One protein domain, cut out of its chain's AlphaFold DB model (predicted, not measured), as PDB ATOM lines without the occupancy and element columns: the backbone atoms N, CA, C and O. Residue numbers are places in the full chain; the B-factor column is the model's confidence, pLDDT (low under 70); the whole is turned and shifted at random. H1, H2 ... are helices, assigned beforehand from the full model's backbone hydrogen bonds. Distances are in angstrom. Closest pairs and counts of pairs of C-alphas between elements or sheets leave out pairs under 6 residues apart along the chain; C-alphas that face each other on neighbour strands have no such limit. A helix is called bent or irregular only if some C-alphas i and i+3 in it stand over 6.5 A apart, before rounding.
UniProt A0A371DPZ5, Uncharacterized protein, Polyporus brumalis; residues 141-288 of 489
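What this domain is: This is residues 141 to 288 of the 489 residues of an uncharacterized protein of Polyporus brumalis (UniProt A0A371DPZ5). A long helical hairpin, H5 and H4, forms one side of the body; H2 runs beside H4, and H7a, one arm of bent H7, covers the side of this trio away from H4. H1 and arm H7b lie toward one end, H6 toward the other, with small H3 at the tip beyond it. The printed part has 148 residues with seven named helices, H1 to H7 in order, and no named strand: all helix. It is compact, with a radius of gyration of the C-alphas of 15.8 A, and only just elongated, spanning 48 by 31 by 24 A.

Where its parts are: Find C-alpha 224 at (-12.475, 12.482, 38.403); from there H5 runs 31.1 A to residue 245. H4, residues 196 to 216, measures 30.4 A. H2, residues 158 to 173, and H1, residues 141 to 156, are irregular: C-alphas 159 and 162 are 8.3 A apart, and 147 and 150 are 7.6 A apart. H6 is residues 251 to 261, H3 183 to 188. H7, residues 269 to 288, was assigned as one helix by its hydrogen bonds but is bent, C-alphas 276 and 279 being 7.5 A apart; its arms are H7a, residues 269 to 276, and H7b, residues 279 to 288, with C-alpha 288 at (1.539, -4.515, 33.019).

How they stand to each other: H5 and H4 touch as a hairpin, opposite ways at a shallow 28 degrees, closest at C-alphas Phe 233 and Ile 208, 5.9 A. H4 touches H2 at Arg 206 and Thr 166, C-alphas 5.7 A apart. H6 touches H7a at Leu 252 and Ala 270, C-alphas 5.0 A apart. H3, H4, H7a and H7b have every O i to N i+4 pair within hydrogen-bond range; H1 and H2 have 10 of 12, H5 17 of 18, H6 4 of 7.

The domain as a whole: C-alphas 143 and 184, the two farthest apart, are 48.1 A apart. There is no cut or long link. Residues 180 to 193 and 248 are under pLDDT 70.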
ATOM      1  N   GLU A 141      -5.416   3.635  38.922       98.00
ATOM      2  CA  GLU A 141      -4.817   4.701  38.105       98.00
ATOM      3  C   GLU A 141      -5.339   6.074  38.547       98.00
ATOM      4  O   GLU A 141      -4.559   6.985  38.824       98.00
ATOM      5  N   VAL A 142      -6.660   6.217  38.682       97.81
ATOM      6  CA  VAL A 142      -7.303   7.459  39.132       97.81
ATOM      7  C   VAL A 142      -6.817   7.857  40.527       97.81
ATOM      8  O   VAL A 142      -6.510   9.028  40.757       97.81
ATOM      9  N   SER A 143      -6.700   6.899  41.450       97.50
ATOM     10  CA  SER A 143      -6.162   7.135  42.795       97.50
ATOM     11  C   SER A 143      -4.712   7.642  42.764       97.50
ATOM     12  O   SER A 143      -4.390   8.638  43.417       97.50
ATOM     13  N   VAL A 144      -3.853   7.025  41.943       97.75
ATOM     14  CA  VAL A 144      -2.452   7.434  41.735       97.75
ATOM     15  C   VAL A 144      -2.364   8.848  41.167       97.75
ATOM     16  O   VAL A 144      -1.604   9.673  41.679       97.75
ATOM     17  N   PHE A 145      -3.163   9.168  40.147       97.12
ATOM     18  CA  PHE A 145      -3.197  10.510  39.564       97.12
ATOM     19  C   PHE A 145      -3.685  11.564  40.550       97.12
ATOM     20  O   PHE A 145      -3.116  12.655  40.594       97.12
ATOM     21  N   ARG A 146      -4.700  11.243  41.360       95.81
ATOM     22  CA  ARG A 146      -5.213  12.148  42.393       95.81
ATOM     23  C   ARG A 146      -4.127  12.484  43.412       95.81
ATOM     24  O   ARG A 146      -3.911  13.657  43.699       95.81
ATOM     25  N   HIS A 147      -3.413  11.475  43.907       95.06
ATOM     26  CA  HIS A 147      -2.323  11.671  44.863       95.06
ATOM     27  C   HIS A 147      -1.118  12.399  44.237       95.06
ATOM     28  O   HIS A 147      -0.529  13.286  44.848       95.06
ATOM     29  N   SER A 148      -0.791  12.096  42.978       94.56
ATOM     30  CA  SER A 148       0.337  12.700  42.254       94.56
ATOM     31  C   SER A 148       0.039  14.072  41.633       94.56
ATOM     32  O   SER A 148       0.933  14.670  41.023       94.56
ATOM     33  N   TRP A 149      -1.186  14.592  41.765       94.88
ATOM     34  CA  TRP A 149      -1.624  15.822  41.100       94.88
ATOM     35  C   TRP A 149      -0.729  17.041  41.382       94.88
ATOM     36  O   TRP A 149      -0.302  17.689  40.417       94.88
ATOM     37  N   PRO A 150      -0.335  17.336  42.641       92.12
ATOM     38  CA  PRO A 150       0.520  18.493  42.924       92.12
ATOM     39  C   PRO A 150       1.891  18.384  42.241       92.12
ATOM     40  O   PRO A 150       2.406  19.347  41.661       92.12
ATOM     41  N   LYS A 151       2.469  17.175  42.225       91.94
ATOM     42  CA  LYS A 151       3.737  16.882  41.545       91.94
ATOM     43  C   LYS A 151       3.625  17.039  40.034       91.94
ATOM     44  O   LYS A 151       4.539  17.616  39.439       91.94
ATOM     45  N   LEU A 152       2.541  16.553  39.428       93.81
ATOM     46  CA  LEU A 152       2.272  16.713  38.000       93.81
ATOM     47  C   LEU A 152       2.174  18.199  37.631       93.81
ATOM     48  O   LEU A 152       2.921  18.649  36.764       93.81
ATOM     49  N   ARG A 153       1.353  18.975  38.356       92.94
ATOM     50  CA  ARG A 153       1.183  20.422  38.137       92.94
ATOM     51  C   ARG A 153       2.512  21.169  38.212       92.94
ATOM     52  O   ARG A 153       2.865  21.916  37.304       92.94
ATOM     53  N   ARG A 154       3.292  20.921  39.269       90.69
ATOM     54  CA  ARG A 154       4.605  21.549  39.471       90.69
ATOM     55  C   ARG A 154       5.594  21.219  38.356       90.69
ATOM     56  O   ARG A 154       6.349  22.088  37.933       90.69
ATOM     57  N   ARG A 155       5.638  19.963  37.903       92.00
ATOM     58  CA  ARG A 155       6.541  19.541  36.821       92.00
ATOM     59  C   ARG A 155       6.133  20.138  35.481       92.00
ATOM     60  O   ARG A 155       7.014  20.565  34.740       92.00
ATOM     61  N   PHE A 156       4.833  20.180  35.206       94.00
ATOM     62  CA  PHE A 156       4.288  20.754  33.984       94.00
ATOM     63  C   PHE A 156       4.599  22.253  33.894       94.00
ATOM     64  O   PHE A 156       5.232  22.674  32.931       94.00
ATOM     65  N   ASN A 157       4.301  23.008  34.957       90.69
ATOM     66  CA  ASN A 157       4.482  24.464  35.018       90.69
ATOM     67  C   ASN A 157       5.925  24.913  35.318       90.69
ATOM     68  O   ASN A 157       6.175  26.113  35.450       90.69
ATOM     69  N   LYS A 158       6.883  23.987  35.494       89.81
ATOM     70  CA  LYS A 158       8.251  24.343  35.898       89.81
ATOM     71  C   LYS A 158       8.851  25.312  34.876       89.81
ATOM     72  O   LYS A 158       9.003  24.936  33.719       89.81
ATOM     73  N   ALA A 159       9.213  26.515  35.330       87.50
ATOM     74  CA  ALA A 159       9.829  27.568  34.516       87.50
ATOM     75  C   ALA A 159       9.044  27.915  33.232       87.50
ATOM     76  O   ALA A 159       9.641  28.250  32.216       87.50
ATOM     77  N   HIS A 160       7.708  27.784  33.244       90.25
ATOM     78  CA  HIS A 160       6.850  28.031  32.071       90.25
ATOM     79  C   HIS A 160       7.263  27.251  30.806       90.25
ATOM     80  O   HIS A 160       7.016  27.684  29.676       90.25
ATOM     81  N   ARG A 161       7.899  26.084  30.983       91.06
ATOM     82  CA  ARG A 161       8.410  25.255  29.880       91.06
ATOM     83  C   ARG A 161       7.327  24.815  28.917       91.06
ATOM     84  O   ARG A 161       7.591  24.705  27.728       91.06
ATOM     85  N   ASP A 162       6.118  24.590  29.410       93.56
ATOM     86  CA  ASP A 162       4.960  24.282  28.587       93.56
ATOM     87  C   ASP A 162       4.635  25.432  27.615       93.56
ATOM     88  O   ASP A 162       4.299  25.187  26.457       93.56
ATOM     89  N   GLY A 163       4.744  26.688  28.065       92.56
ATOM     90  CA  GLY A 163       4.562  27.889  27.243       92.56
ATOM     91  C   GLY A 163       5.570  27.930  26.107       92.56
ATOM     92  O   GLY A 163       5.191  27.900  24.936       92.56
ATOM     93  N   VAL A 164       6.852  27.866  26.466       90.94
ATOM     94  CA  VAL A 164       7.947  27.889  25.492       90.94
ATOM     95  C   VAL A 164       7.872  26.698  24.530       90.94
ATOM     96  O   VAL A 164       8.078  26.855  23.331       90.94
ATOM     97  N   PHE A 165       7.508  25.510  25.018       92.31
ATOM     98  CA  PHE A 165       7.302  24.330  24.177       92.31
ATOM     99  C   PHE A 165       6.210  24.557  23.119       92.31
ATOM    100  O   PHE A 165       6.387  24.195  21.951       92.31
ATOM    101  N   THR A 166       5.085  25.168  23.505       93.25
ATOM    102  CA  THR A 166       4.000  25.519  22.576       93.25
ATOM    103  C   THR A 166       4.444  26.572  21.558       93.25
ATOM    104  O   THR A 166       4.070  26.462  20.385       93.25
ATOM    105  N   ASP A 167       5.262  27.546  21.964       90.31
ATOM    106  CA  ASP A 167       5.808  28.583  21.079       90.31
ATOM    107  C   ASP A 167       6.763  27.985  20.041       90.31
ATOM    108  O   ASP A 167       6.590  28.221  18.845       90.31
ATOM    109  N   ILE A 168       7.690  27.119  20.470       89.25
ATOM    110  CA  ILE A 168       8.604  26.383  19.581       89.25
ATOM    111  C   ILE A 168       7.806  25.571  18.560       89.25
ATOM    112  O   ILE A 168       8.023  25.693  17.352       89.25
ATOM    113  N   CYS A 169       6.832  24.778  19.021       90.69
ATOM    114  CA  CYS A 169       5.965  24.020  18.122       90.69
ATOM    115  C   CYS A 169       5.246  24.943  17.125       90.69
ATOM    116  O   CYS A 169       5.096  24.593  15.957       90.69
ATOM    117  N   SER A 170       4.796  26.121  17.559       90.62
ATOM    118  CA  SER A 170       4.083  27.066  16.697       90.62
ATOM    119  C   SER A 170       4.990  27.713  15.652       90.62
ATOM    120  O   SER A 170       4.585  27.792  14.495       90.62
ATOM    121  N   ALA A 171       6.216  28.086  16.020       86.81
ATOM    122  CA  ALA A 171       7.217  28.614  15.094       86.81
ATOM    123  C   ALA A 171       7.592  27.581  14.016       86.81
ATOM    124  O   ALA A 171       7.638  27.901  12.828       86.81
ATOM    125  N   ILE A 172       7.770  26.314  14.408       85.19
ATOM    126  CA  ILE A 172       8.073  25.208  13.485       85.19
ATOM    127  C   ILE A 172       6.911  24.936  12.516       85.19
ATOM    128  O   ILE A 172       7.126  24.632  11.341       85.19
ATOM    129  N   LEU A 173       5.671  25.004  13.009       88.12
ATOM    130  CA  LEU A 173       4.468  24.698  12.230       88.12
ATOM    131  C   LEU A 173       3.951  25.885  11.408       88.12
ATOM    132  O   LEU A 173       3.027  25.705  10.613       88.12
ATOM    133  N   SER A 174       4.512  27.082  11.592       85.38
ATOM    134  CA  SER A 174       4.048  28.298  10.930       85.38
ATOM    135  C   SER A 174       4.155  28.205   9.402       85.38
ATOM    136  O   SER A 174       5.164  27.762   8.841       85.38
ATOM    137  N   LEU A 175       3.112  28.658   8.705       80.62
ATOM    138  CA  LEU A 175       3.152  28.888   7.254       80.62
ATOM    139  C   LEU A 175       3.708  30.272   6.896       80.62
ATOM    140  O   LEU A 175       4.180  30.455   5.779       80.62
ATOM    141  N   ASP A 176       3.682  31.192   7.858       79.50
ATOM    142  CA  ASP A 176       4.137  32.574   7.754       79.50
ATOM    143  C   ASP A 176       5.679  32.628   7.820       79.50
ATOM    144  O   ASP A 176       6.233  32.222   8.852       79.50
ATOM    145  N   PRO A 177       6.371  33.065   6.744       71.50
ATOM    146  CA  PRO A 177       7.831  33.142   6.684       71.50
ATOM    147  C   PRO A 177       8.448  33.993   7.793       71.50
ATOM    148  O   PRO A 177       9.507  33.627   8.294       71.50
ATOM    149  N   ASP A 178       7.762  35.051   8.227       74.44
ATOM    150  CA  ASP A 178       8.280  35.998   9.223       74.44
ATOM    151  C   ASP A 178       8.194  35.441  10.651       74.44
ATOM    152  O   ASP A 178       8.876  35.900  11.565       74.44
ATOM    153  N   LYS A 179       7.363  34.411  10.848       72.00
ATOM    154  CA  LYS A 179       7.211  33.679  12.118       72.00
ATOM    155  C   LYS A 179       7.947  32.342  12.124       72.00
ATOM    156  O   LYS A 179       7.890  31.619  13.120       72.00
ATOM    157  N   ARG A 180       8.591  31.976  11.012       69.88
ATOM    158  CA  ARG A 180       9.456  30.797  10.945       69.88
ATOM    159  C   ARG A 180      10.816  31.133  11.531       69.88
ATOM    160  O   ARG A 180      11.343  32.224  11.357       69.88
ATOM    161  N   LEU A 181      11.408  30.144  12.183       68.44
ATOM    162  CA  LEU A 181      12.808  30.223  12.573       68.44
ATOM    163  C   LEU A 181      13.685  30.377  11.318       68.44
ATOM    164  O   LEU A 181      13.402  29.716  10.310       68.44
ATOM    165  N   PRO A 182      14.739  31.214  11.362       69.06
ATOM    166  CA  PRO A 182      15.638  31.397  10.232       69.06
ATOM    167  C   PRO A 182      16.164  30.060   9.704       69.06
ATOM    168  O   PRO A 182      16.513  29.162  10.475       69.06
ATOM    169  N   LEU A 183      16.255  29.934   8.376       63.16
ATOM    170  CA  LEU A 183      16.707  28.703   7.719       63.16
ATOM    171  C   LEU A 183      18.108  28.275   8.192       63.16
ATOM    172  O   LEU A 183      18.386  27.084   8.266       63.16
ATOM    173  N   SER A 184      18.957  29.238   8.563       65.44
ATOM    174  CA  SER A 184      20.294  29.022   9.126       65.44
ATOM    175  C   SER A 184      20.268  28.275  10.463       65.44
ATOM    176  O   SER A 184      21.028  27.327  10.636       65.44
ATOM    177  N   VAL A 185      19.348  28.628  11.369       67.56
ATOM    178  CA  VAL A 185      19.134  27.933  12.655       67.56
ATOM    179  C   VAL A 185      18.615  26.517  12.404       67.56
ATOM    180  O   VAL A 185      19.093  25.547  12.984       67.56
ATOM    181  N   LEU A 186      17.678  26.372  11.461       65.38
ATOM    182  CA  LEU A 186      17.148  25.065  11.066       65.38
ATOM    183  C   LEU A 186      18.216  24.167  10.422       65.38
ATOM    184  O   LEU A 186      18.176  22.950  10.585       65.38
ATOM    185  N   GLN A 187      19.161  24.733   9.675       66.88
ATOM    186  CA  GLN A 187      20.232  23.982   9.021       66.88
ATOM    187  C   GLN A 187      21.334  23.561   9.999       66.88
ATOM    188  O   GLN A 187      21.777  22.417   9.920       66.88
ATOM    189  N   GLN A 188      21.730  24.433  10.934       66.88
ATOM    190  CA  GLN A 188      22.784  24.148  11.918       66.88
ATOM    191  C   GLN A 188      22.464  22.935  12.805       66.88
ATOM    192  O   GLN A 188      23.357  22.146  13.096       66.88
ATOM    193  N   ASP A 189      21.193  22.721  13.151       64.12
ATOM    194  CA  ASP A 189      20.763  21.582  13.976       64.12
ATOM    195  C   ASP A 189      20.165  20.409  13.164       64.12
ATOM    196  O   ASP A 189      19.530  19.506  13.721       64.12
ATOM    197  N   GLY A 190      20.316  20.406  11.831       62.56
ATOM    198  CA  GLY A 190      19.817  19.337  10.950       62.56
ATOM    199  C   GLY A 190      18.286  19.220  10.903       62.56
ATOM    200  O   GLY A 190      17.739  18.129  10.723       62.56
ATOM    201  N   LEU A 191      17.582  20.325  11.137       62.31
ATOM    202  CA  LEU A 191      16.124  20.452  11.236       62.31
ATOM    203  C   LEU A 191      15.457  20.998   9.969       62.31
ATOM    204  O   LEU A 191      14.229  21.067   9.896       62.31
ATOM    205  N   SER A 192      16.247  21.344   8.954       59.06
ATOM    206  CA  SER A 192      15.792  21.869   7.663       59.06
ATOM    207  C   SER A 192      14.866  20.921   6.882       59.06
ATOM    208  O   SER A 192      14.236  21.353   5.919       59.06
ATOM    209  N   VAL A 193      14.704  19.664   7.320       63.25
ATOM    210  CA  VAL A 193      13.830  18.667   6.681       63.25
ATOM    211  C   VAL A 193      12.985  17.917   7.721       63.25
ATOM    212  O   VAL A 193      13.122  16.711   7.917       63.25
ATOM    213  N   LEU A 194      12.078  18.613   8.415       76.19
ATOM    214  CA  LEU A 194      10.996  17.913   9.119       76.19
ATOM    215  C   LEU A 194      10.026  17.317   8.099       76.19
ATOM    216  O   LEU A 194       9.475  18.040   7.264       76.19
ATOM    217  N   SER A 195       9.774  16.014   8.203       83.81
ATOM    218  CA  SER A 195       8.786  15.342   7.360       83.81
ATOM    219  C   SER A 195       7.369  15.872   7.632       83.81
ATOM    220  O   SER A 195       7.070  16.431   8.692       83.81
ATOM    221  N   GLN A 196       6.435  15.645   6.706       87.50
ATOM    222  CA  GLN A 196       5.020  15.951   6.956       87.50
ATOM    223  C   GLN A 196       4.475  15.184   8.175       87.50
ATOM    224  O   GLN A 196       3.649  15.710   8.926       87.50
ATOM    225  N   SER A 197       4.979  13.968   8.412       88.75
ATOM    226  CA  SER A 197       4.649  13.162   9.591       88.75
ATOM    227  C   SER A 197       5.104  13.838  10.889       88.75
ATOM    228  O   SER A 197       4.328  13.913  11.840       88.75
ATOM    229  N   ASP A 198       6.309  14.419  10.909       86.00
ATOM    230  CA  ASP A 198       6.829  15.178  12.058       86.00
ATOM    231  C   ASP A 198       5.970  16.375  12.392       86.00
ATOM    232  O   ASP A 198       5.573  16.567  13.537       86.00
ATOM    233  N   ARG A 199       5.635  17.164  11.371       88.69
ATOM    234  CA  ARG A 199       4.775  18.333  11.542       88.69
ATOM    235  C   ARG A 199       3.408  17.930  12.088       88.69
ATOM    236  O   ARG A 199       2.886  18.585  12.986       88.69
ATOM    237  N   LYS A 200       2.847  16.813  11.615       91.50
ATOM    238  CA  LYS A 200       1.598  16.270  12.159       91.50
ATOM    239  C   LYS A 200       1.749  15.875  13.632       91.50
ATOM    240  O   LYS A 200       0.919  16.274  14.441       91.50
ATOM    241  N   GLN A 201       2.800  15.137  13.995       91.75
ATOM    242  CA  GLN A 201       3.061  14.727  15.384       91.75
ATOM    243  C   GLN A 201       3.274  15.931  16.313       91.75
ATOM    244  O   GLN A 201       2.686  15.975  17.392       91.75
ATOM    245  N   LEU A 202       4.024  16.941  15.862       91.94
ATOM    246  CA  LEU A 202       4.219  18.208  16.570       91.94
ATOM    247  C   LEU A 202       2.909  18.981  16.763       91.94
ATOM    248  O   LEU A 202       2.660  19.531  17.834       91.94
ATOM    249  N   GLY A 203       2.039  18.992  15.753       94.38
ATOM    250  CA  GLY A 203       0.710  19.590  15.868       94.38
ATOM    251  C   GLY A 203      -0.138  18.916  16.948       94.38
ATOM    252  O   GLY A 203      -0.764  19.607  17.754       94.38
ATOM    253  N   VAL A 204      -0.111  17.579  17.001       95.88
ATOM    254  CA  VAL A 204      -0.860  16.794  17.994       95.88
ATOM    255  C   VAL A 204      -0.293  16.985  19.400       95.88
ATOM    256  O   VAL A 204      -1.055  17.298  20.311       95.88
ATOM    257  N   ILE A 205       1.026  16.872  19.601       95.38
ATOM    258  CA  ILE A 205       1.620  17.049  20.939       95.38
ATOM    259  C   ILE A 205       1.421  18.476  21.461       95.38
ATOM    260  O   ILE A 205       1.097  18.649  22.632       95.38
ATOM    261  N   ARG A 206       1.504  19.500  20.596       96.12
ATOM    262  CA  ARG A 206       1.174  20.887  20.960       96.12
ATOM    263  C   ARG A 206      -0.271  21.011  21.438       96.12
ATOM    264  O   ARG A 206      -0.534  21.663  22.446       96.12
ATOM    265  N   HIS A 207      -1.212  20.396  20.719       97.44
ATOM    266  CA  HIS A 207      -2.617  20.389  21.124       97.44
ATOM    267  C   HIS A 207      -2.796  19.721  22.492       97.44
ATOM    268  O   HIS A 207      -3.427  20.307  23.367       97.44
ATOM    269  N   ILE A 208      -2.184  18.553  22.701       97.75
ATOM    270  CA  ILE A 208      -2.226  17.822  23.972       97.75
ATOM    271  C   ILE A 208      -1.667  18.664  25.125       97.75
ATOM    272  O   ILE A 208      -2.320  18.787  26.158       97.75
ATOM    273  N   VAL A 209      -0.500  19.292  24.950       96.69
ATOM    274  CA  VAL A 209       0.105  20.173  25.966       96.69
ATOM    275  C   VAL A 209      -0.846  21.319  26.320       96.69
ATOM    276  O   VAL A 209      -1.066  21.584  27.500       96.69
ATOM    277  N   ASN A 210      -1.490  21.947  25.334       96.75
ATOM    278  CA  ASN A 210      -2.480  22.993  25.602       96.75
ATOM    279  C   ASN A 210      -3.715  22.464  26.356       96.75
ATOM    280  O   ASN A 210      -4.213  23.152  27.244       96.75
ATOM    281  N   GLN A 211      -4.193  21.251  26.059       97.06
ATOM    282  CA  GLN A 211      -5.298  20.636  26.808       97.06
ATOM    283  C   GLN A 211      -4.904  20.342  28.259       97.06
ATOM    284  O   GLN A 211      -5.641  20.688  29.179       97.06
ATOM    285  N   ILE A 212      -3.716  19.771  28.482       96.31
ATOM    286  CA  ILE A 212      -3.191  19.521  29.831       96.31
ATOM    287  C   ILE A 212      -3.055  20.841  30.599       96.31
ATOM    288  O   ILE A 212      -3.484  20.911  31.747       96.31
ATOM    289  N   ARG A 213      -2.545  21.909  29.967       95.38
ATOM    290  CA  ARG A 213      -2.482  23.248  30.574       95.38
ATOM    291  C   ARG A 213      -3.856  23.688  31.079       95.38
ATOM    292  O   ARG A 213      -3.980  24.039  32.247       95.38
ATOM    293  N   VAL A 214      -4.884  23.631  30.232       95.06
ATOM    294  CA  VAL A 214      -6.254  24.030  30.603       95.06
ATOM    295  C   VAL A 214      -6.791  23.197  31.770       95.06
ATOM    296  O   VAL A 214      -7.446  23.745  32.650       95.06
ATOM    297  N   LEU A 215      -6.487  21.897  31.816       95.00
ATOM    298  CA  LEU A 215      -6.928  21.003  32.893       95.00
ATOM    299  C   LEU A 215      -6.190  21.232  34.222       95.00
ATOM    300  O   LEU A 215      -6.778  21.039  35.284       95.00
ATOM    301  N   LEU A 216      -4.918  21.642  34.179       91.62
ATOM    302  CA  LEU A 216      -4.082  21.845  35.368       91.62
ATOM    303  C   LEU A 216      -4.244  23.231  36.022       91.62
ATOM    304  O   LEU A 216      -3.876  23.387  37.187       91.62
ATOM    305  N   VAL A 217      -4.769  24.229  35.302       83.31
ATOM    306  CA  VAL A 217      -4.956  25.613  35.793       83.31
ATOM    307  C   VAL A 217      -5.954  25.743  36.962       83.31
ATOM    308  O   VAL A 217      -5.617  26.431  37.924       83.31
ATOM    309  N   PRO A 218      -7.156  25.130  36.948       71.75
ATOM    310  CA  PRO A 218      -8.227  25.565  37.849       71.75
ATOM    311  C   PRO A 218      -8.194  24.998  39.273       71.75
ATOM    312  O   PRO A 218      -8.918  25.521  40.113       71.75
ATOM    313  N   SER A 219      -7.453  23.918  39.571       72.12
ATOM    314  CA  SER A 219      -7.688  23.191  40.831       72.12
ATOM    315  C   SER A 219      -6.456  22.598  41.512       72.12
ATOM    316  O   SER A 219      -5.614  21.930  40.902       72.12
ATOM    317  N   THR A 220      -6.408  22.787  42.831       77.69
ATOM    318  CA  THR A 220      -5.562  22.048  43.778       77.69
ATOM    319  C   THR A 220      -6.074  20.622  44.017       77.69
ATOM    320  O   THR A 220      -5.271  19.745  44.323       77.69
ATOM    321  N   ALA A 221      -7.371  20.370  43.811       86.88
ATOM    322  CA  ALA A 221      -8.027  19.071  43.952       86.88
ATOM    323  C   ALA A 221      -8.881  18.760  42.700       86.88
ATOM    324  O   ALA A 221      -9.987  19.290  42.552       86.88
ATOM    325  N   PRO A 222      -8.377  17.967  41.741       93.12
ATOM    326  CA  PRO A 222      -9.075  17.724  40.481       93.12
ATOM    327  C   PRO A 222     -10.298  16.822  40.679       93.12
ATOM    328  O   PRO A 222     -10.288  15.914  41.511       93.12
ATOM    329  N   SER A 223     -11.333  17.033  39.864       94.75
ATOM    330  CA  SER A 223     -12.434  16.075  39.745       94.75
ATOM    331  C   SER A 223     -12.002  14.833  38.959       94.75
ATOM    332  O   SER A 223     -11.044  14.865  38.181       94.75
ATOM    333  N   ASP A 224     -12.750  13.743  39.101       94.19
ATOM    334  CA  ASP A 224     -12.475  12.482  38.403       94.19
ATOM    335  C   ASP A 224     -12.527  12.646  36.881       94.19
ATOM    336  O   ASP A 224     -11.724  12.056  36.163       94.19
ATOM    337  N   ASP A 225     -13.407  13.513  36.372       95.31
ATOM    338  CA  ASP A 225     -13.469  13.835  34.943       95.31
ATOM    339  C   ASP A 225     -12.177  14.504  34.442       95.31
ATOM    340  O   ASP A 225     -11.642  14.130  33.394       95.31
ATOM    341  N   VAL A 226     -11.626  15.439  35.224       96.25
ATOM    342  CA  VAL A 226     -10.350  16.101  34.922       96.25
ATOM    343  C   VAL A 226      -9.196  15.098  34.963       96.25
ATOM    344  O   VAL A 226      -8.363  15.090  34.051       96.25
ATOM    345  N   ILE A 227      -9.166  14.208  35.961       97.00
ATOM    346  CA  ILE A 227      -8.170  13.129  36.045       97.00
ATOM    347  C   ILE A 227      -8.268  12.215  34.818       97.00
ATOM    348  O   ILE A 227      -7.255  11.939  34.171       97.00
ATOM    349  N   HIS A 228      -9.477  11.781  34.451       96.81
ATOM    350  CA  HIS A 228      -9.686  10.883  33.319       96.81
ATOM    351  C   HIS A 228      -9.272  11.495  31.981       96.81
ATOM    352  O   HIS A 228      -8.730  10.780  31.141       96.81
ATOM    353  N   LYS A 229      -9.494  12.793  31.769       97.25
ATOM    354  CA  LYS A 229      -8.997  13.484  30.570       97.25
ATOM    355  C   LYS A 229      -7.474  13.593  30.593       97.25
ATOM    356  O   LYS A 229      -6.814  13.264  29.611       97.25
ATOM    357  N   THR A 230      -6.910  13.982  31.735       97.38
ATOM    358  CA  THR A 230      -5.463  14.184  31.893       97.38
ATOM    359  C   THR A 230      -4.673  12.899  31.646       97.38
ATOM    360  O   THR A 230      -3.697  12.925  30.900       97.38
ATOM    361  N   ARG A 231      -5.102  11.757  32.203       96.88
ATOM    362  CA  ARG A 231      -4.414  10.467  31.997       96.88
ATOM    363  C   ARG A 231      -4.397  10.036  30.523       96.88
ATOM    364  O   ARG A 231      -3.377   9.540  30.058       96.88
ATOM    365  N   VAL A 232      -5.486  10.272  29.779       97.56
ATOM    366  CA  VAL A 232      -5.574   9.940  28.345       97.56
ATOM    367  C   VAL A 232      -4.611  10.819  27.554       97.56
ATOM    368  O   VAL A 232      -3.790  10.306  26.802       97.56
ATOM    369  N   PHE A 233      -4.617  12.129  27.814       98.12
ATOM    370  CA  PHE A 233      -3.684  13.057  27.181       98.12
ATOM    371  C   PHE A 233      -2.214  12.726  27.469       98.12
ATOM    372  O   PHE A 233      -1.378  12.800  26.571       98.12
ATOM    373  N   LEU A 234      -1.879  12.319  28.695       97.75
ATOM    374  CA  LEU A 234      -0.518  11.898  29.038       97.75
ATOM    375  C   LEU A 234      -0.125  10.576  28.368       97.75
ATOM    376  O   LEU A 234       1.031  10.434  27.964       97.75
ATOM    377  N   ALA A 235      -1.061   9.638  28.206       97.06
ATOM    378  CA  ALA A 235      -0.834   8.400  27.464       97.06
ATOM    379  C   ALA A 235      -0.551   8.673  25.977       97.06
ATOM    380  O   ALA A 235       0.439   8.171  25.432       97.06
ATOM    381  N   ASP A 236      -1.356   9.533  25.349       96.50
ATOM    382  CA  ASP A 236      -1.168   9.959  23.960       96.50
ATOM    383  C   ASP A 236       0.170  10.686  23.781       96.50
ATOM    384  O   ASP A 236       0.941  10.379  22.867       96.50
ATOM    385  N   MET A 237       0.498  11.604  24.700       96.31
ATOM    386  CA  MET A 237       1.784  12.303  24.716       96.31
ATOM    387  C   MET A 237       2.948  11.313  24.806       96.31
ATOM    388  O   MET A 237       3.858  11.370  23.979       96.31
ATOM    389  N   ALA A 238       2.906  10.360  25.741       95.75
ATOM    390  CA  ALA A 238       3.944   9.343  25.901       95.75
ATOM    391  C   ALA A 238       4.095   8.451  24.655       95.75
ATOM    392  O   ALA A 238       5.206   8.076  24.273       95.75
ATOM    393  N   GLN A 239       2.990   8.100  23.989       94.50
ATOM    394  CA  GLN A 239       3.034   7.331  22.748       94.50
ATOM    395  C   GLN A 239       3.694   8.121  21.610       94.50
ATOM    396  O   GLN A 239       4.542   7.572  20.904       94.50
ATOM    397  N   ILE A 240       3.336   9.396  21.443       93.38
ATOM    398  CA  ILE A 240       3.918  10.269  20.417       93.38
ATOM    399  C   ILE A 240       5.405  10.489  20.689       93.38
ATOM    400  O   ILE A 240       6.216  10.303  19.783       93.38
ATOM    401  N   MET A 241       5.775  10.791  21.936       91.69
ATOM    402  CA  MET A 241       7.170  10.971  22.338       91.69
ATOM    403  C   MET A 241       8.029   9.755  21.988       91.69
ATOM    404  O   MET A 241       9.061   9.920  21.346       91.69
ATOM    405  N   ARG A 242       7.574   8.532  22.293       90.88
ATOM    406  CA  ARG A 242       8.307   7.303  21.932       90.88
ATOM    407  C   ARG A 242       8.554   7.176  20.427       90.88
ATOM    408  O   ARG A 242       9.646   6.789  20.025       90.88
ATOM    409  N   ARG A 243       7.571   7.533  19.589       89.19
ATOM    410  CA  ARG A 243       7.717   7.526  18.116       89.19
ATOM    411  C   ARG A 243       8.688   8.601  17.615       89.19
ATOM    412  O   ARG A 243       9.287   8.443  16.553       89.19
ATOM    413  N   MET A 244       8.810   9.709  18.341       85.75
ATOM    414  CA  MET A 244       9.738  10.793  18.015       85.75
ATOM    415  C   MET A 244      11.163  10.503  18.508       85.75
ATOM    416  O   MET A 244      12.123  10.920  17.866       85.75
ATOM    417  N   GLU A 245      11.303   9.790  19.629       83.69
ATOM    418  CA  GLU A 245      12.585   9.399  20.226       83.69
ATOM    419  C   GLU A 245      13.227   8.188  19.541       83.69
ATOM    420  O   GLU A 245      14.448   8.087  19.537       83.69
ATOM    421  N   SER A 246      12.453   7.297  18.908       81.75
ATOM    422  CA  SER A 246      12.969   6.116  18.190       81.75
ATOM    423  C   SER A 246      13.699   6.436  16.875       81.75
ATOM    424  O   SER A 246      13.865   5.561  16.027       81.75
ATOM    425  N   ARG A 247      14.066   7.697  16.657       75.44
ATOM    426  CA  ARG A 247      14.711   8.191  15.439       75.44
ATOM    427  C   ARG A 247      16.212   8.307  15.639       75.44
ATOM    428  O   ARG A 247      16.678   8.421  16.766       75.44
ATOM    429  N   GLU A 248      16.946   8.355  14.528       65.44
ATOM    430  CA  GLU A 248      18.404   8.527  14.530       65.44
ATOM    431  C   GLU A 248      18.835   9.773  15.317       65.44
ATOM    432  O   GLU A 248      19.790   9.720  16.089       65.44
ATOM    433  N   VAL A 249      18.065  10.868  15.215       71.44
ATOM    434  CA  VAL A 249      18.235  12.047  16.071       71.44
ATOM    435  C   VAL A 249      16.911  12.414  16.756       71.44
ATOM    436  O   VAL A 249      15.951  12.779  16.068       71.44
ATOM    437  N   PRO A 250      16.827  12.353  18.100       80.12
ATOM    438  CA  PRO A 250      15.597  12.663  18.830       80.12
ATOM    439  C   PRO A 250      15.176  14.130  18.673       80.12
ATOM    440  O   PRO A 250      15.879  15.041  19.114       80.12
ATOM    441  N   LEU A 251      13.992  14.366  18.099       81.69
ATOM    442  CA  LEU A 251      13.523  15.717  17.763       81.69
ATOM    443  C   LEU A 251      13.419  16.646  18.983       81.69
ATOM    444  O   LEU A 251      13.812  17.806  18.911       81.69
ATOM    445  N   LEU A 252      12.945  16.129  20.120       83.50
ATOM    446  CA  LEU A 252      12.768  16.920  21.343       83.50
ATOM    447  C   LEU A 252      14.089  17.414  21.943       83.50
ATOM    448  O   LEU A 252      14.099  18.439  22.615       83.50
ATOM    449  N   ARG A 253      15.210  16.732  21.680       82.50
ATOM    450  CA  ARG A 253      16.531  17.191  22.142       82.50
ATOM    451  C   ARG A 253      17.005  18.432  21.394       82.50
ATOM    452  O   ARG A 253      17.795  19.195  21.927       82.50
ATOM    453  N   ARG A 254      16.486  18.667  20.188       81.94
ATOM    454  CA  ARG A 254      16.812  19.847  19.379       81.94
ATOM    455  C   ARG A 254      16.003  21.088  19.771       81.94
ATOM    456  O   ARG A 254      16.261  22.175  19.270       81.94
ATOM    457  N   PHE A 255      15.026  20.950  20.674       85.31
ATOM    458  CA  PHE A 255      14.213  22.080  21.136       85.31
ATOM    459  C   PHE A 255      15.013  23.095  21.954       85.31
ATOM    460  O   PHE A 255      14.686  24.275  21.917       85.31
ATOM    461  N   ALA A 256      16.090  22.652  22.600       81.81
ATOM    462  CA  ALA A 256      17.100  23.491  23.237       81.81
ATOM    463  C   ALA A 256      17.619  24.601  22.300       81.81
ATOM    464  O   ALA A 256      17.514  25.794  22.592       81.81
ATOM    465  N   SER A 257      18.088  24.230  21.105       77.81
ATOM    466  CA  SER A 257      18.566  25.199  20.112       77.81
ATOM    467  C   SER A 257      17.467  26.145  19.622       77.81
ATOM    468  O   SER A 257      17.716  27.338  19.446       77.81
ATOM    469  N   TYR A 258      16.229  25.659  19.479       76.88
ATOM    470  CA  TYR A 258      15.096  26.521  19.135       76.88
ATOM    471  C   TYR A 258      14.756  27.526  20.227       76.88
ATOM    472  O   TYR A 258      14.483  28.683  19.919       76.88
ATOM    473  N   ALA A 259      14.779  27.102  21.490       81.62
ATOM    474  CA  ALA A 259      14.560  27.996  22.614       81.62
ATOM    475  C   ALA A 259      15.594  29.128  22.600       81.62
ATOM    476  O   ALA A 259      15.206  30.296  22.630       81.62
ATOM    477  N   ARG A 260      16.880  28.799  22.414       81.94
ATOM    478  CA  ARG A 260      17.960  29.793  22.283       81.94
ATOM    479  C   ARG A 260      17.711  30.779  21.141       81.94
ATOM    480  O   ARG A 260      17.816  31.985  21.347       81.94
ATOM    481  N   ALA A 261      17.311  30.293  19.967       77.31
ATOM    482  CA  ALA A 261      17.003  31.146  18.817       77.31
ATOM    483  C   ALA A 261      15.796  32.079  19.042       77.31
ATOM    484  O   ALA A 261      15.706  33.131  18.414       77.31
ATOM    485  N   LEU A 262      14.882  31.718  19.948       76.56
ATOM    486  CA  LEU A 262      13.748  32.549  20.367       76.56
ATOM    487  C   LEU A 262      14.077  33.468  21.562       76.56
ATOM    488  O   LEU A 262      13.166  34.084  22.119       76.56
ATOM    489  N   GLY A 263      15.342  33.536  21.995       80.75
ATOM    490  CA  GLY A 263      15.747  34.281  23.191       80.75
ATOM    491  C   GLY A 263      15.164  33.701  24.484       80.75
ATOM    492  O   GLY A 263      14.879  34.438  25.427       80.75
ATOM    493  N   LYS A 264      14.904  32.390  24.512       82.38
ATOM    494  CA  LYS A 264      14.378  31.653  25.666       82.38
ATOM    495  C   LYS A 264      15.482  30.812  26.308       82.38
ATOM    496  O   LYS A 264      16.498  30.522  25.683       82.38
ATOM    497  N   GLN A 265      15.255  30.424  27.563       79.00
ATOM    498  CA  GLN A 265      16.188  29.604  28.332       79.00
ATOM    499  C   GLN A 265      16.471  28.276  27.618       79.00
ATOM    500  O   GLN A 265      15.548  27.621  27.129       79.00
ATOM    501  N   ASP A 266      17.747  27.892  27.575       78.50
ATOM    502  CA  ASP A 266      18.174  26.596  27.056       78.50
ATOM    503  C   ASP A 266      17.752  25.495  28.035       78.50
ATOM    504  O   ASP A 266      18.311  25.345  29.122       78.50
ATOM    505  N   ASP A 267      16.690  24.779  27.681       83.06
ATOM    506  CA  ASP A 267      16.077  23.766  28.523       83.06
ATOM    507  C   ASP A 267      16.008  22.417  27.801       83.06
ATOM    508  O   ASP A 267      15.653  22.308  26.626       83.06
ATOM    509  N   ASP A 268      16.259  21.338  28.546       88.44
ATOM    510  CA  ASP A 268      16.064  19.976  28.050       88.44
ATOM    511  C   ASP A 268      14.564  19.618  28.048       88.44
ATOM    512  O   ASP A 268      14.004  19.092  29.025       88.44
ATOM    513  N   TYR A 269      13.894  19.928  26.935       89.38
ATOM    514  CA  TYR A 269      12.469  19.649  26.739       89.38
ATOM    515  C   TYR A 269      12.153  18.157  26.677       89.38
ATOM    516  O   TYR A 269      11.058  17.765  27.080       89.38
ATOM    517  N   ALA A 270      13.089  17.308  26.239       90.56
ATOM    518  CA  ALA A 270      12.896  15.861  26.278       90.56
ATOM    519  C   ALA A 270      12.819  15.375  27.734       90.56
ATOM    520  O   ALA A 270      11.904  14.642  28.113       90.56
ATOM    521  N   LYS A 271      13.729  15.844  28.593       91.12
ATOM    522  CA  LYS A 271      13.714  15.559  30.036       91.12
ATOM    523  C   LYS A 271      12.503  16.165  30.737       91.12
ATOM    524  O   LYS A 271      11.952  15.527  31.635       91.12
ATOM    525  N   TRP A 272      12.071  17.370  30.363       94.06
ATOM    526  CA  TRP A 272      10.826  17.955  30.876       94.06
ATOM    527  C   TRP A 272       9.607  17.111  30.493       94.06
ATOM    528  O   TRP A 272       8.865  16.694  31.381       94.06
ATOM    529  N   ALA A 273       9.448  16.784  29.212       94.06
ATOM    530  CA  ALA A 273       8.330  15.992  28.716       94.06
ATOM    531  C   ALA A 273       8.285  14.608  29.386       94.06
ATOM    532  O   ALA A 273       7.235  14.192  29.872       94.06
ATOM    533  N   ASN A 274       9.442  13.952  29.548       93.50
ATOM    534  CA  ASN A 274       9.547  12.673  30.259       93.50
ATOM    535  C   ASN A 274       9.132  12.788  31.736       93.50
ATOM    536  O   ASN A 274       8.478  11.897  32.273       93.50
ATOM    537  N   LYS A 275       9.444  13.908  32.402       93.88
ATOM    538  CA  LYS A 275       8.973  14.175  33.772       93.88
ATOM    539  C   LYS A 275       7.465  14.416  33.847       93.88
ATOM    540  O   LYS A 275       6.875  14.071  34.873       93.88
ATOM    541  N   VAL A 276       6.868  15.020  32.818       95.56
ATOM    542  CA  VAL A 276       5.421  15.276  32.725       95.56
ATOM    543  C   VAL A 276       4.651  13.965  32.571       95.56
ATOM    544  O   VAL A 276       3.707  13.731  33.319       95.56
ATOM    545  N   VAL A 277       5.089  13.074  31.677       97.06
ATOM    546  CA  VAL A 277       4.417  11.780  31.452       97.06
ATOM    547  C   VAL A 277       4.807  10.691  32.455       97.06
ATOM    548  O   VAL A 277       4.269   9.588  32.389       97.06
ATOM    549  N   SER A 278       5.723  10.972  33.389       96.06
ATOM    550  CA  SER A 278       6.319   9.937  34.242       96.06
ATOM    551  C   SER A 278       5.261   9.156  35.025       96.06
ATOM    552  O   SER A 278       5.255   7.935  34.945       96.06
ATOM    553  N   VAL A 279       4.305   9.836  35.677       96.56
ATOM    554  CA  VAL A 279       3.262   9.188  36.500       96.56
ATOM    555  C   VAL A 279       2.508   8.125  35.696       96.56
ATOM    556  O   VAL A 279       2.300   7.014  36.178       96.56
ATOM    557  N   HIS A 280       2.171   8.440  34.441       97.38
ATOM    558  CA  HIS A 280       1.541   7.494  33.522       97.38
ATOM    559  C   HIS A 280       2.467   6.314  33.188       97.38
ATOM    560  O   HIS A 280       2.028   5.165  33.212       97.38
ATOM    561  N   LEU A 281       3.743   6.574  32.888       96.38
ATOM    562  CA  LEU A 281       4.723   5.533  32.559       96.38
ATOM    563  C   LEU A 281       4.987   4.588  33.740       96.38
ATOM    564  O   LEU A 281       5.019   3.370  33.560       96.38
ATOM    565  N   GLU A 282       5.154   5.142  34.940       96.88
ATOM    566  CA  GLU A 282       5.384   4.394  36.173       96.88
ATOM    567  C   GLU A 282       4.174   3.526  36.531       96.88
ATOM    568  O   GLU A 282       4.338   2.328  36.773       96.88
ATOM    569  N   PHE A 283       2.960   4.087  36.469       97.69
ATOM    570  CA  PHE A 283       1.729   3.321  36.661       97.69
ATOM    571  C   PHE A 283       1.578   2.215  35.609       97.69
ATOM    572  O   PHE A 283       1.365   1.058  35.964       97.69
ATOM    573  N   THR A 284       1.751   2.539  34.324       96.69
ATOM    574  CA  THR A 284       1.628   1.573  33.220       96.69
ATOM    575  C   THR A 284       2.577   0.393  33.406       96.69
ATOM    576  O   THR A 284       2.191  -0.757  33.207       96.69
ATOM    577  N   SER A 285       3.816   0.656  33.825       95.19
ATOM    578  CA  SER A 285       4.791  -0.401  34.085       95.19
ATOM    579  C   SER A 285       4.363  -1.329  35.225       95.19
ATOM    580  O   SER A 285       4.627  -2.526  35.139       95.19
ATOM    581  N   ILE A 286       3.722  -0.809  36.276       95.69
ATOM    582  CA  ILE A 286       3.190  -1.624  37.380       95.69
ATOM    583  C   ILE A 286       1.950  -2.399  36.918       95.69
ATOM    584  O   ILE A 286       1.851  -3.598  37.166       95.69
ATOM    585  N   ALA A 287       1.031  -1.742  36.208       95.81
ATOM    586  CA  ALA A 287      -0.191  -2.355  35.697       95.81
ATOM    587  C   ALA A 287       0.121  -3.550  34.785       95.81
ATOM    588  O   ALA A 287      -0.450  -4.621  34.956       95.81
ATOM    589  N   LEU A 288       1.089  -3.414  33.874       94.50
ATOM    590  CA  LEU A 288       1.539  -4.515  33.019       94.50
ATOM    591  C   LEU A 288       2.228  -5.643  33.800       94.50
ATOM    592  O   LEU A 288       2.165  -6.803  33.395       94.50
TER     593      LEU A 288